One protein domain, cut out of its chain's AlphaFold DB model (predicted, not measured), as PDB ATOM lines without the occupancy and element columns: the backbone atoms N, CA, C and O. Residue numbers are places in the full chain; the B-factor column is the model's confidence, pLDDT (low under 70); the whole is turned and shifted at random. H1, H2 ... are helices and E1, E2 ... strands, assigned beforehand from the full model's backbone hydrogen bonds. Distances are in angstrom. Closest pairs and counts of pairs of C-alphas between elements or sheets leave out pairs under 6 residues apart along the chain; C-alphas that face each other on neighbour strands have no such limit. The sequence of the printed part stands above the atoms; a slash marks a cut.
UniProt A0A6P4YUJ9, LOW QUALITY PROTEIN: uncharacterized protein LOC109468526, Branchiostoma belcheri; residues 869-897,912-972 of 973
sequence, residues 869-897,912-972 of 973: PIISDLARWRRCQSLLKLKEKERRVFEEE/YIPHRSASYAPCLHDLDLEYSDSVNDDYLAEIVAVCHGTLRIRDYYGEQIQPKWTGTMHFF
ATOM      1  N   PRO A 869     135.287 281.494 161.275       93.56
ATOM      2  CA  PRO A 869     133.843 281.223 161.179       93.56
ATOM      3  C   PRO A 869     132.998 281.674 162.387       93.56
ATOM      4  O   PRO A 869     131.776 281.511 162.366       93.56
ATOM      5  N   ILE A 870     133.611 282.247 163.433       91.44
ATOM      6  CA  ILE A 870     132.892 282.972 164.496       91.44
ATOM      7  C   ILE A 870     132.270 284.263 163.925       91.44
ATOM      8  O   ILE A 870     131.222 284.695 164.403       91.44
ATOM      9  N   ILE A 871     132.827 284.835 162.850       88.56
ATOM     10  CA  ILE A 871     132.202 285.914 162.069       88.56
ATOM     11  C   ILE A 871     131.214 285.288 161.072       88.56
ATOM     12  O   ILE A 871     131.622 284.536 160.187       88.56
ATOM     13  N   SER A 872     129.917 285.605 161.186       85.56
ATOM     14  CA  SER A 872     128.852 284.960 160.383       85.56
ATOM     15  C   SER A 872     128.988 285.134 158.863       85.56
ATOM     16  O   SER A 872     128.602 284.239 158.113       85.56
ATOM     17  N   ASP A 873     129.544 286.258 158.403       85.50
ATOM     18  CA  ASP A 873     129.853 286.525 156.993       85.50
ATOM     19  C   ASP A 873     131.180 287.295 156.883       85.50
ATOM     20  O   ASP A 873     131.224 288.520 156.742       85.50
ATOM     21  N   LEU A 874     132.294 286.559 156.955       86.62
ATOM     22  CA  LEU A 874     133.649 287.107 156.817       86.62
ATOM     23  C   LEU A 874     133.853 287.857 155.482       86.62
ATOM     24  O   LEU A 874     134.594 288.840 155.421       86.62
ATOM     25  N   ALA A 875     133.185 287.423 154.408       85.94
ATOM     26  CA  ALA A 875     133.294 288.045 153.090       85.94
ATOM     27  C   ALA A 875     132.570 289.402 153.030       85.94
ATOM     28  O   ALA A 875     133.001 290.308 152.314       85.94
ATOM     29  N   ARG A 876     131.480 289.587 153.781       84.94
ATOM     30  CA  ARG A 876     130.850 290.899 154.000       84.94
ATOM     31  C   ARG A 876     131.630 291.749 154.989       84.94
ATOM     32  O   ARG A 876     131.791 292.930 154.704       84.94
ATOM     33  N   TRP A 877     132.178 291.179 156.063       85.19
ATOM     34  CA  TRP A 877     133.012 291.919 157.021       85.19
ATOM     35  C   TRP A 877     134.196 292.598 156.319       85.19
ATOM     36  O   TRP A 877     134.328 293.818 156.379       85.19
ATOM     37  N   ARG A 878     134.961 291.844 155.519       84.75
ATOM     38  CA  ARG A 878     136.099 292.371 154.741       84.75
ATOM     39  C   ARG A 878     135.710 293.434 153.707       84.75
ATOM     40  O   ARG A 878     136.468 294.380 153.479       84.75
ATOM     41  N   ARG A 879     134.513 293.332 153.114       82.88
ATOM     42  CA  ARG A 879     133.943 294.394 152.263       82.88
ATOM     43  C   ARG A 879     133.596 295.643 153.079       82.88
ATOM     44  O   ARG A 879     133.975 296.732 152.664       82.88
ATOM     45  N   CYS A 880     132.965 295.498 154.246       77.94
ATOM     46  CA  CYS A 880     132.646 296.619 155.136       77.94
ATOM     47  C   CYS A 880     133.918 297.334 155.614       77.94
ATOM     48  O   CYS A 880     134.015 298.545 155.459       77.94
ATOM     49  N   GLN A 881     134.936 296.602 156.081       78.19
ATOM     50  CA  GLN A 881     136.238 297.178 156.446       78.19
ATOM     51  C   GLN A 881     136.900 297.932 155.281       78.19
ATOM     52  O   GLN A 881     137.515 298.974 155.494       78.19
ATOM     53  N   SER A 882     136.806 297.410 154.053       80.56
ATOM     54  CA  SER A 882     137.378 298.065 152.866       80.56
ATOM     55  C   SER A 882     136.626 299.351 152.512       80.56
ATOM     56  O   SER A 882     137.261 300.367 152.250       80.56
ATOM     57  N   LEU A 883     135.290 299.337 152.578       76.44
ATOM     58  CA  LEU A 883     134.444 300.521 152.387       76.44
ATOM     59  C   LEU A 883     134.695 301.583 153.467       76.44
ATOM     60  O   LEU A 883     134.837 302.754 153.140       76.44
ATOM     61  N   LEU A 884     134.831 301.182 154.733       73.81
ATOM     62  CA  LEU A 884     135.151 302.086 155.844       73.81
ATOM     63  C   LEU A 884     136.534 302.732 155.668       73.81
ATOM     64  O   LEU A 884     136.664 303.943 155.822       73.81
ATOM     65  N   LYS A 885     137.547 301.958 155.253       76.06
ATOM     66  CA  LYS A 885     138.891 302.473 154.917       76.06
ATOM     67  C   LYS A 885     138.903 303.399 153.692       76.06
ATOM     68  O   LYS A 885     139.806 304.225 153.587       76.06
ATOM     69  N   LEU A 886     137.949 303.261 152.767       75.31
ATOM     70  CA  LEU A 886     137.774 304.179 151.636       75.31
ATOM     71  C   LEU A 886     137.073 305.467 152.082       75.31
ATOM     72  O   LEU A 886     137.673 306.529 151.949       75.31
ATOM     73  N   LYS A 887     135.904 305.374 152.731       71.25
ATOM     74  CA  LYS A 887     135.177 306.540 153.265       71.25
ATOM     75  C   LYS A 887     135.997 307.359 154.262       71.25
ATOM     76  O   LYS A 887     135.891 308.580 154.291       71.25
ATOM     77  N   GLU A 888     136.860 306.723 155.057       72.50
ATOM     78  CA  GLU A 888     137.781 307.444 155.940       72.50
ATOM     79  C   GLU A 888     138.856 308.224 155.164       72.50
ATOM     80  O   GLU A 888     139.199 309.333 155.566       72.50
ATOM     81  N   LYS A 889     139.374 307.684 154.050       77.25
ATOM     82  CA  LYS A 889     140.295 308.420 153.168       77.25
ATOM     83  C   LYS A 889     139.589 309.569 152.457       77.25
ATOM     84  O   LYS A 889     140.144 310.658 152.411       77.25
ATOM     85  N   GLU A 890     138.386 309.330 151.942       74.56
ATOM     86  CA  GLU A 890     137.556 310.354 151.299       74.56
ATOM     87  C   GLU A 890     137.309 311.513 152.269       74.56
ATOM     88  O   GLU A 890     137.673 312.643 151.960       74.56
ATOM     89  N   ARG A 891     136.823 311.234 153.487       68.69
ATOM     90  CA  ARG A 891     136.641 312.255 154.529       68.69
ATOM     91  C   ARG A 891     137.917 313.047 154.812       68.69
ATOM     92  O   ARG A 891     137.839 314.265 154.852       68.69
ATOM     93  N   ARG A 892     139.076 312.393 154.973       72.62
ATOM     94  CA  ARG A 892     140.347 313.103 155.222       72.62
ATOM     95  C   ARG A 892     140.710 314.056 154.077       72.62
ATOM     96  O   ARG A 892     141.185 315.149 154.347       72.62
ATOM     97  N   VAL A 893     140.437 313.686 152.822       76.12
ATOM     98  CA  VAL A 893     140.623 314.591 151.672       76.12
ATOM     99  C   VAL A 893     139.669 315.787 151.756       76.12
ATOM    100  O   VAL A 893     140.120 316.914 151.610       76.12
ATOM    101  N   PHE A 894     138.388 315.586 152.077       69.31
ATOM    102  CA  PHE A 894     137.446 316.702 152.269       69.31
ATOM    103  C   PHE A 894     137.789 317.597 153.479       69.31
ATOM    104  O   PHE A 894     137.608 318.811 153.410       69.31
ATOM    105  N   GLU A 895     138.318 317.025 154.566       68.81
ATOM    106  CA  GLU A 895     138.839 317.760 155.732       68.81
ATOM    107  C   GLU A 895     140.096 318.583 155.377       68.81
ATOM    108  O   GLU A 895     140.276 319.682 155.902       68.81
ATOM    109  N   GLU A 896     140.942 318.089 154.464       70.88
ATOM    110  CA  GLU A 896     142.113 318.801 153.927       70.88
ATOM    111  C   GLU A 896     141.745 319.857 152.858       70.88
ATOM    112  O   GLU A 896     142.415 320.889 152.769       70.88
ATOM    113  N   GLU A 897     140.680 319.645 152.074       73.06
ATOM    114  CA  GLU A 897     140.191 320.581 151.043       73.06
ATOM    115  C   GLU A 897     139.235 321.665 151.589       73.06
ATOM    116  O   GLU A 897     139.108 322.733 150.983       73.06
ATOM    117  N   TYR A 912     125.169 296.953 156.879       67.56
ATOM    118  CA  TYR A 912     124.937 295.824 157.786       67.56
ATOM    119  C   TYR A 912     126.245 295.077 158.114       67.56
ATOM    120  O   TYR A 912     126.770 294.302 157.301       67.56
ATOM    121  N   ILE A 913     126.737 295.304 159.333       70.56
ATOM    122  CA  ILE A 913     127.882 294.626 159.943       70.56
ATOM    123  C   ILE A 913     127.485 293.170 160.263       70.56
ATOM    124  O   ILE A 913     126.433 292.940 160.864       70.56
ATOM    125  N   PRO A 914     128.284 292.158 159.875       75.06
ATOM    126  CA  PRO A 914     128.035 290.770 160.262       75.06
ATOM    127  C   PRO A 914     128.099 290.574 161.777       75.06
ATOM    128  O   PRO A 914     128.981 291.109 162.438       75.06
ATOM    129  N   HIS A 915     127.198 289.752 162.310       78.38
ATOM    130  CA  HIS A 915     127.148 289.405 163.729       78.38
ATOM    131  C   HIS A 915     127.951 288.129 164.032       78.38
ATOM    132  O   HIS A 915     128.362 287.391 163.128       78.38
ATOM    133  N   ARG A 916     128.124 287.833 165.320       83.75
ATOM    134  CA  ARG A 916     128.678 286.571 165.820       83.75
ATOM    135  C   ARG A 916     127.862 285.348 165.369       83.75
ATOM    136  O   ARG A 916     126.637 285.346 165.440       83.75
ATOM    137  N   SER A 917     128.535 284.287 164.936       81.94
ATOM    138  CA  SER A 917     127.921 283.068 164.402       81.94
ATOM    139  C   SER A 917     127.081 282.310 165.438       81.94
ATOM    140  O   SER A 917     127.566 281.913 166.494       81.94
ATOM    141  N   ALA A 918     125.827 282.014 165.088       79.00
ATOM    142  CA  ALA A 918     124.932 281.186 165.899       79.00
ATOM    143  C   ALA A 918     125.252 279.674 165.836       79.00
ATOM    144  O   ALA A 918     124.600 278.878 166.509       79.00
ATOM    145  N   SER A 919     126.210 279.257 164.998       78.19
ATOM    146  CA  SER A 919     126.562 277.843 164.752       78.19
ATOM    147  C   SER A 919     128.040 277.516 164.993       78.19
ATOM    148  O   SER A 919     128.430 276.362 164.833       78.19
ATOM    149  N   TYR A 920     128.849 278.506 165.376       84.62
ATOM    150  CA  TYR A 920     130.268 278.355 165.699       84.62
ATOM    151  C   TYR A 920     130.526 279.020 167.054       84.62
ATOM    152  O   TYR A 920     130.489 280.244 167.164       84.62
ATOM    153  N   ALA A 921     130.721 278.198 168.087       83.94
ATOM    154  CA  ALA A 921     130.992 278.585 169.472       83.94
ATOM    155  C   ALA A 921     130.168 279.798 169.979       83.94
ATOM    156  O   ALA A 921     130.741 280.793 170.435       83.94
ATOM    157  N   PRO A 922     128.820 279.757 169.910       82.50
ATOM    158  CA  PRO A 922     127.976 280.926 170.172       82.50
ATOM    159  C   PRO A 922     128.006 281.408 171.632       82.50
ATOM    160  O   PRO A 922     127.659 282.558 171.879       82.50
ATOM    161  N   CYS A 923     128.431 280.565 172.584       85.94
ATOM    162  CA  CYS A 923     128.508 280.895 174.015       85.94
ATOM    163  C   CYS A 923     129.939 281.153 174.537       85.94
ATOM    164  O   CYS A 923     130.106 281.321 175.741       85.94
ATOM    165  N   LEU A 924     130.962 281.165 173.669       88.31
ATOM    166  CA  LEU A 924     132.363 281.315 174.089       88.31
ATOM    167  C   LEU A 924     132.616 282.727 174.640       88.31
ATOM    168  O   LEU A 924     132.362 283.710 173.946       88.31
ATOM    169  N   HIS A 925     133.108 282.829 175.866       87.19
ATOM    170  CA  HIS A 925     133.397 284.098 176.538       87.19
ATOM    171  C   HIS A 925     134.890 284.318 176.741       87.19
ATOM    172  O   HIS A 925     135.327 285.463 176.703       87.19
ATOM    173  N   ASP A 926     135.656 283.242 176.897       90.12
ATOM    174  CA  ASP A 926     137.094 283.274 177.107       90.12
ATOM    175  C   ASP A 926     137.783 282.264 176.180       90.12
ATOM    176  O   ASP A 926     137.410 281.089 176.112       90.12
ATOM    177  N   LEU A 927     138.776 282.753 175.441       97.00
ATOM    178  CA  LEU A 927     139.636 281.973 174.555       97.00
ATOM    179  C   LEU A 927     141.095 282.287 174.887       97.00
ATOM    180  O   LEU A 927     141.546 283.420 174.720       97.00
ATOM    181  N   ASP A 928     141.821 281.279 175.350       97.19
ATOM    182  CA  ASP A 928     143.232 281.374 175.718       97.19
ATOM    183  C   ASP A 928     144.104 280.697 174.648       97.19
ATOM    184  O   ASP A 928     143.903 279.525 174.311       97.19
ATOM    185  N   LEU A 929     145.036 281.474 174.089       96.81
ATOM    186  CA  LEU A 929     145.957 281.096 173.016       96.81
ATOM    187  C   LEU A 929     147.426 281.372 173.397       96.81
ATOM    188  O   LEU A 929     148.281 281.395 172.504       96.81
ATOM    189  N   GLU A 930     147.737 281.529 174.690       95.88
ATOM    190  CA  GLU A 930     149.102 281.754 175.192       95.88
ATOM    191  C   GLU A 930     150.098 280.767 174.547       95.88
ATOM    192  O   GLU A 930     149.827 279.576 174.413       95.88
ATOM    193  N   TYR A 931     151.256 281.237 174.079       94.81
ATOM    194  CA  TYR A 931     152.269 280.417 173.388       94.81
ATOM    195  C   TYR A 931     151.812 279.694 172.093       94.81
ATOM    196  O   TYR A 931     152.377 278.654 171.731       94.81
ATOM    197  N   SER A 932     150.812 280.216 171.369       92.94
ATOM    198  CA  SER A 932     150.334 279.655 170.086       92.94
ATOM    199  C   SER A 932     150.920 280.371 168.858       92.94
ATOM    200  O   SER A 932     150.204 281.054 168.127       92.94
ATOM    201  N   ASP A 933     152.221 280.169 168.605       89.69
ATOM    202  CA  ASP A 933     153.107 280.887 167.653       89.69
ATOM    203  C   ASP A 933     152.550 281.192 166.231       89.69
ATOM    204  O   ASP A 933     153.119 282.005 165.506       89.69
ATOM    205  N   SER A 934     151.520 280.472 165.770       92.25
ATOM    206  CA  SER A 934     150.987 280.510 164.392       92.25
ATOM    207  C   SER A 934     149.581 281.118 164.265       92.25
ATOM    208  O   SER A 934     149.005 281.128 163.169       92.25
ATOM    209  N   VAL A 935     149.024 281.647 165.356       93.62
ATOM    210  CA  VAL A 935     147.820 282.486 165.327       93.62
ATOM    211  C   VAL A 935     148.235 283.946 165.117       93.62
ATOM    212  O   VAL A 935     149.256 284.388 165.626       93.62
ATOM    213  N   ASN A 936     147.473 284.681 164.308       93.06
ATOM    214  CA  ASN A 936     147.710 286.088 163.992       93.06
ATOM    215  C   ASN A 936     146.611 286.968 164.611       93.06
ATOM    216  O   ASN A 936     145.420 286.775 164.330       93.06
ATOM    217  N   ASP A 937     147.054 287.940 165.406       91.00
ATOM    218  CA  ASP A 937     146.248 288.815 166.260       91.00
ATOM    219  C   ASP A 937     145.327 289.764 165.490       91.00
ATOM    220  O   ASP A 937     144.243 290.079 165.975       91.00
ATOM    221  N   ASP A 938     145.672 290.158 164.258       89.69
ATOM    222  CA  ASP A 938     144.797 291.004 163.433       89.69
ATOM    223  C   ASP A 938     143.468 290.298 163.129       89.69
ATOM    224  O   ASP A 938     142.411 290.929 163.144       89.69
ATOM    225  N   TYR A 939     143.495 288.976 162.925       91.06
ATOM    226  CA  TYR A 939     142.274 288.186 162.756       91.06
ATOM    227  C   TYR A 939     141.526 287.970 164.078       91.06
ATOM    228  O   TYR A 939     140.299 287.883 164.067       91.06
ATOM    229  N   LEU A 940     142.228 287.899 165.214       92.31
ATOM    230  CA  LEU A 940     141.591 287.815 166.533       92.31
ATOM    231  C   LEU A 940     140.876 289.131 166.870       92.31
ATOM    232  O   LEU A 940     139.727 289.118 167.307       92.31
ATOM    233  N   ALA A 941     141.504 290.268 166.582       89.12
ATOM    234  CA  ALA A 941     140.959 291.597 166.824       89.12
ATOM    235  C   ALA A 941     139.753 291.934 165.922       89.12
ATOM    236  O   ALA A 941     138.857 292.668 166.348       89.12
ATOM    237  N   GLU A 942     139.685 291.363 164.711       88.38
ATOM    238  CA  GLU A 942     138.469 291.350 163.877       88.38
ATOM    239  C   GLU A 942     137.325 290.560 164.534       88.38
ATOM    240  O   GLU A 942     136.177 291.011 164.524       88.38
ATOM    241  N   ILE A 943     137.625 289.405 165.137       89.69
ATOM    242  CA  ILE A 943     136.633 288.569 165.830       89.69
ATOM    243  C   ILE A 943     136.132 289.264 167.107       89.69
ATOM    244  O   ILE A 943     134.924 289.301 167.329       89.69
ATOM    245  N   VAL A 944     137.013 289.864 167.919       87.31
ATOM    246  CA  VAL A 944     136.620 290.605 169.139       87.31
ATOM    247  C   VAL A 944     135.712 291.794 168.801       87.31
ATOM    248  O   VAL A 944     134.712 292.004 169.490       87.31
ATOM    249  N   ALA A 945     135.992 292.517 167.708       81.69
ATOM    250  CA  ALA A 945     135.134 293.599 167.219       81.69
ATOM    251  C   ALA A 945     133.720 293.100 166.851       81.69
ATOM    252  O   ALA A 945     132.731 293.628 167.358       81.69
ATOM    253  N   VAL A 946     133.608 292.030 166.052       82.19
ATOM    254  CA  VAL A 946     132.316 291.406 165.677       82.19
ATOM    255  C   VAL A 946     131.588 290.760 166.869       82.19
ATOM    256  O   VAL A 946     130.365 290.603 166.854       82.19
ATOM    257  N   CYS A 947     132.311 290.394 167.927       79.56
ATOM    258  CA  CYS A 947     131.731 289.854 169.155       79.56
ATOM    259  C   CYS A 947     131.258 290.930 170.147       79.56
ATOM    260  O   CYS A 947     130.646 290.554 171.147       79.56
ATOM    261  N   HIS A 948     131.509 292.226 169.906       75.31
ATOM    262  CA  HIS A 948     131.067 293.348 170.753       75.31
ATOM    263  C   HIS A 948     131.328 293.125 172.262       75.31
ATOM    264  O   HIS A 948     130.451 293.321 173.099       75.31
ATOM    265  N   GLY A 949     132.522 292.632 172.613       69.06
ATOM    266  CA  GLY A 949     132.914 292.348 174.003       69.06
ATOM    267  C   GLY A 949     132.374 291.040 174.607       69.06
ATOM    268  O   GLY A 949     132.813 290.657 175.685       69.06
ATOM    269  N   THR A 950     131.500 290.291 173.917       71.38
ATOM    270  CA  THR A 950     130.967 288.993 174.410       71.38
ATOM    271  C   THR A 950     131.976 287.834 174.385       71.38
ATOM    272  O   THR A 950     131.645 286.725 174.814       71.38
ATOM    273  N   LEU A 951     133.179 288.074 173.851       81.88
ATOM    274  CA  LEU A 951     134.310 287.151 173.780       81.88
ATOM    275  C   LEU A 951     135.601 287.930 174.062       81.88
ATOM    276  O   LEU A 951     135.940 288.849 173.314       81.88
ATOM    277  N   ARG A 952     136.325 287.529 175.106       86.81
ATOM    278  CA  ARG A 952     137.711 287.913 175.379       86.81
ATOM    279  C   ARG A 952     138.641 286.881 174.748       86.81
ATOM    280  O   ARG A 952     138.355 285.684 174.772       86.81
ATOM    281  N   ILE A 953     139.752 287.348 174.190       94.12
ATOM    282  CA  ILE A 953     140.796 286.494 173.624       94.12
ATOM    283  C   ILE A 953     142.135 286.942 174.209       94.12
ATOM    284  O   ILE A 953     142.418 288.143 174.206       94.12
ATOM    285  N   ARG A 954     142.936 285.996 174.705       93.56
ATOM    286  CA  ARG A 954     144.350 286.224 175.033       93.56
ATOM    287  C   ARG A 954     145.223 285.911 173.828       93.56
ATOM    288  O   ARG A 954     144.939 284.959 173.100       93.56
ATOM    289  N   ASP A 955     146.250 286.718 173.618       93.25
ATOM    290  CA  ASP A 955     147.225 286.540 172.544       93.25
ATOM    291  C   ASP A 955     148.327 285.521 172.910       93.25
ATOM    292  O   ASP A 955     148.258 284.823 173.923       93.25
ATOM    293  N   TYR A 956     149.373 285.438 172.083       92.69
ATOM    294  CA  TYR A 956     150.556 284.608 172.347       92.69
ATOM    295  C   TYR A 956     151.263 284.938 173.683       92.69
ATOM    296  O   TYR A 956     151.885 284.047 174.269       92.69
ATOM    297  N   TYR A 957     151.196 286.186 174.154       91.31
ATOM    298  CA  TYR A 957     151.855 286.683 175.367       91.31
ATOM    299  C   TYR A 957     150.969 286.611 176.625       91.31
ATOM    300  O   TYR A 957     151.489 286.790 177.726       91.31
ATOM    301  N   GLY A 958     149.668 286.339 176.472       88.38
ATOM    302  CA  GLY A 958     148.666 286.367 177.546       88.38
ATOM    303  C   GLY A 958     147.921 287.699 177.668       88.38
ATOM    304  O   GLY A 958     147.039 287.835 178.518       88.38
ATOM    305  N   GLU A 959     148.234 288.667 176.806       88.69
ATOM    306  CA  GLU A 959     147.616 289.991 176.792       88.69
ATOM    307  C   GLU A 959     146.226 289.945 176.148       88.69
ATOM    308  O   GLU A 959     145.955 289.164 175.230       88.69
ATOM    309  N   GLN A 960     145.307 290.791 176.624       90.12
ATOM    310  CA  GLN A 960     143.941 290.811 176.097       90.12
ATOM    311  C   GLN A 960     143.878 291.544 174.748       90.12
ATOM    312  O   GLN A 960     144.037 292.768 174.682       90.12
ATOM    313  N   ILE A 961     143.531 290.803 173.689       89.81
ATOM    314  CA  ILE A 961     143.286 291.333 172.343       89.81
ATOM    315  C   ILE A 961     142.226 292.441 172.389       89.81
ATOM    316  O   ILE A 961     141.084 292.229 172.806       89.81
ATOM    317  N   GLN A 962     142.600 293.620 171.893       83.81
ATOM    318  CA  GLN A 962     141.706 294.766 171.746       83.81
ATOM    319  C   GLN A 962     140.974 294.727 170.389       83.81
ATOM    320  O   GLN A 962     141.567 294.314 169.391       83.81
ATOM    321  N   PRO A 963     139.703 295.165 170.301       80.62
ATOM    322  CA  PRO A 963     138.951 295.178 169.045       80.62
ATOM    323  C   PRO A 963     139.550 296.158 168.023       80.62
ATOM    324  O   PRO A 963     139.649 297.361 168.273       80.62
ATOM    325  N   LYS A 964     139.902 295.666 166.828       71.44
ATOM    326  CA  LYS A 964     140.513 296.479 165.758       71.44
ATOM    327  C   LYS A 964     139.446 297.152 164.890       71.44
ATOM    328  O   LYS A 964     139.218 296.775 163.738       71.44
ATOM    329  N   TRP A 965     138.788 298.159 165.459       64.81
ATOM    330  CA  TRP A 965     137.840 299.020 164.748       64.81
ATOM    331  C   TRP A 965     138.507 299.747 163.568       64.81
ATOM    332  O   TRP A 965     139.623 300.253 163.683       64.81
ATOM    333  N   THR A 966     137.822 299.836 162.424       50.50
ATOM    334  CA  THR A 966     138.300 300.618 161.271       50.50
ATOM    335  C   THR A 966     137.716 302.026 161.296       50.50
ATOM    336  O   THR A 966     136.543 302.212 160.968       50.50
ATOM    337  N   GLY A 967     138.535 303.012 161.660       51.09
ATOM    338  CA  GLY A 967     138.155 304.423 161.664       51.09
ATOM    339  C   GLY A 967     137.137 304.775 162.751       51.09
ATOM    340  O   GLY A 967     137.102 304.179 163.825       51.09
ATOM    341  N   THR A 968     136.269 305.745 162.465       43.00
ATOM    342  CA  THR A 968     135.296 306.321 163.416       43.00
ATOM    343  C   THR A 968     134.102 305.414 163.754       43.00
ATOM    344  O   THR A 968     133.049 305.927 164.118       43.00
ATOM    345  N   MET A 969     134.226 304.081 163.689       45.28
ATOM    346  CA  MET A 969     133.188 303.170 164.217       45.28
ATOM    347  C   MET A 969     132.917 303.410 165.711       45.28
ATOM    348  O   MET A 969     131.806 303.186 166.169       45.28
ATOM    349  N   HIS A 970     133.898 303.966 166.432       45.06
ATOM    350  CA  HIS A 970     133.800 304.412 167.826       45.06
ATOM    351  C   HIS A 970     132.770 305.546 168.079       45.06
ATOM    352  O   HIS A 970     132.557 305.924 169.227       45.06
ATOM    353  N   PHE A 971     132.151 306.103 167.027       37.94
ATOM    354  CA  PHE A 971     131.034 307.061 167.102       37.94
ATOM    355  C   PHE A 971     129.677 306.464 166.677       37.94
ATOM    356  O   PHE A 971     128.661 307.146 166.769       37.94
ATOM    357  N   PHE A 972     129.651 305.218 166.189       39.19
ATOM    358  CA  PHE A 972     128.455 304.532 165.673       39.19
ATOM    359  C   PHE A 972     128.045 303.311 166.526       39.19
ATOM    360  O   PHE A 972     127.188 302.530 166.107       39.19
TER     361      PHE A 972
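AT A GLANCE: This is residues 869 to 897 and 912 to 972 of the 973 residues of the protein "LOW QUALITY PROTEIN: uncharacterized protein LOC109468526" of Branchiostoma belcheri (UniProt A0A6P4YUJ9). A long helix, H1, runs along one side of a body made mostly of loops round the short helix H2, and the last part of H1, residues 890 to 897, sticks out from that body as a free arm. The small strand E1 lies at the other end of the long axis, and the tiny helix H3 comes back near the arm. The printed part has 90 residues with three named helices and one named strand, in the order H1, E1, H2, H3; it is mostly helix, but under half of the residues are in named elements. It is only just loose, close to compact, with a radius of gyration of the C-alphas of 14.8 A, and elongated, spanning 47 by 29 by 22 A.

IN THESE COORDINATES: Find C-alpha 874 at (133.649, 287.107, 156.817); from there H1, residues 874 to 897, runs 34.6 A to C-alpha 897 at (140.191, 320.581, 151.043). H2, residues 937 to 946, is 14.2 A long. E1 is residues 926 to 928, 6.6 A, and H3 is residues 968 to 971, 5.7 A, ending at C-alpha 971 at (131.034, 307.061, 167.102).

HOW THE PARTS SIT: Start from H1, which is near H2, with 7 pairs of C-alphas within 10 A. H1 and H3 are close but not clearly touching; their closest C-alphas, those of Glu 888 and Thr 968, are 8.0 A apart. E1 is apart from H1, H2 and H3, and H2 is apart from H3. E1 pairs with no named strand, but its residues 926 to 927 pair, parallel, with residues 952 to 953. Every O i to N i+4 pair is within hydrogen-bond range in H2, and 19 of 20 are in H1; H3 is too short for such a pair.

THE WHOLE: The C-alphas farthest apart, those of Glu 897 and Tyr 931, are 47.5 A apart. Residues 898 to 911 are cut out, with 29.9 A between C-alphas 897 and 912. The link from H2 to H3 is long, 21 residues. Look for low confidence, pLDDT under 70, at residues 891, 894 to 895, 912, 949 and 965 to 972.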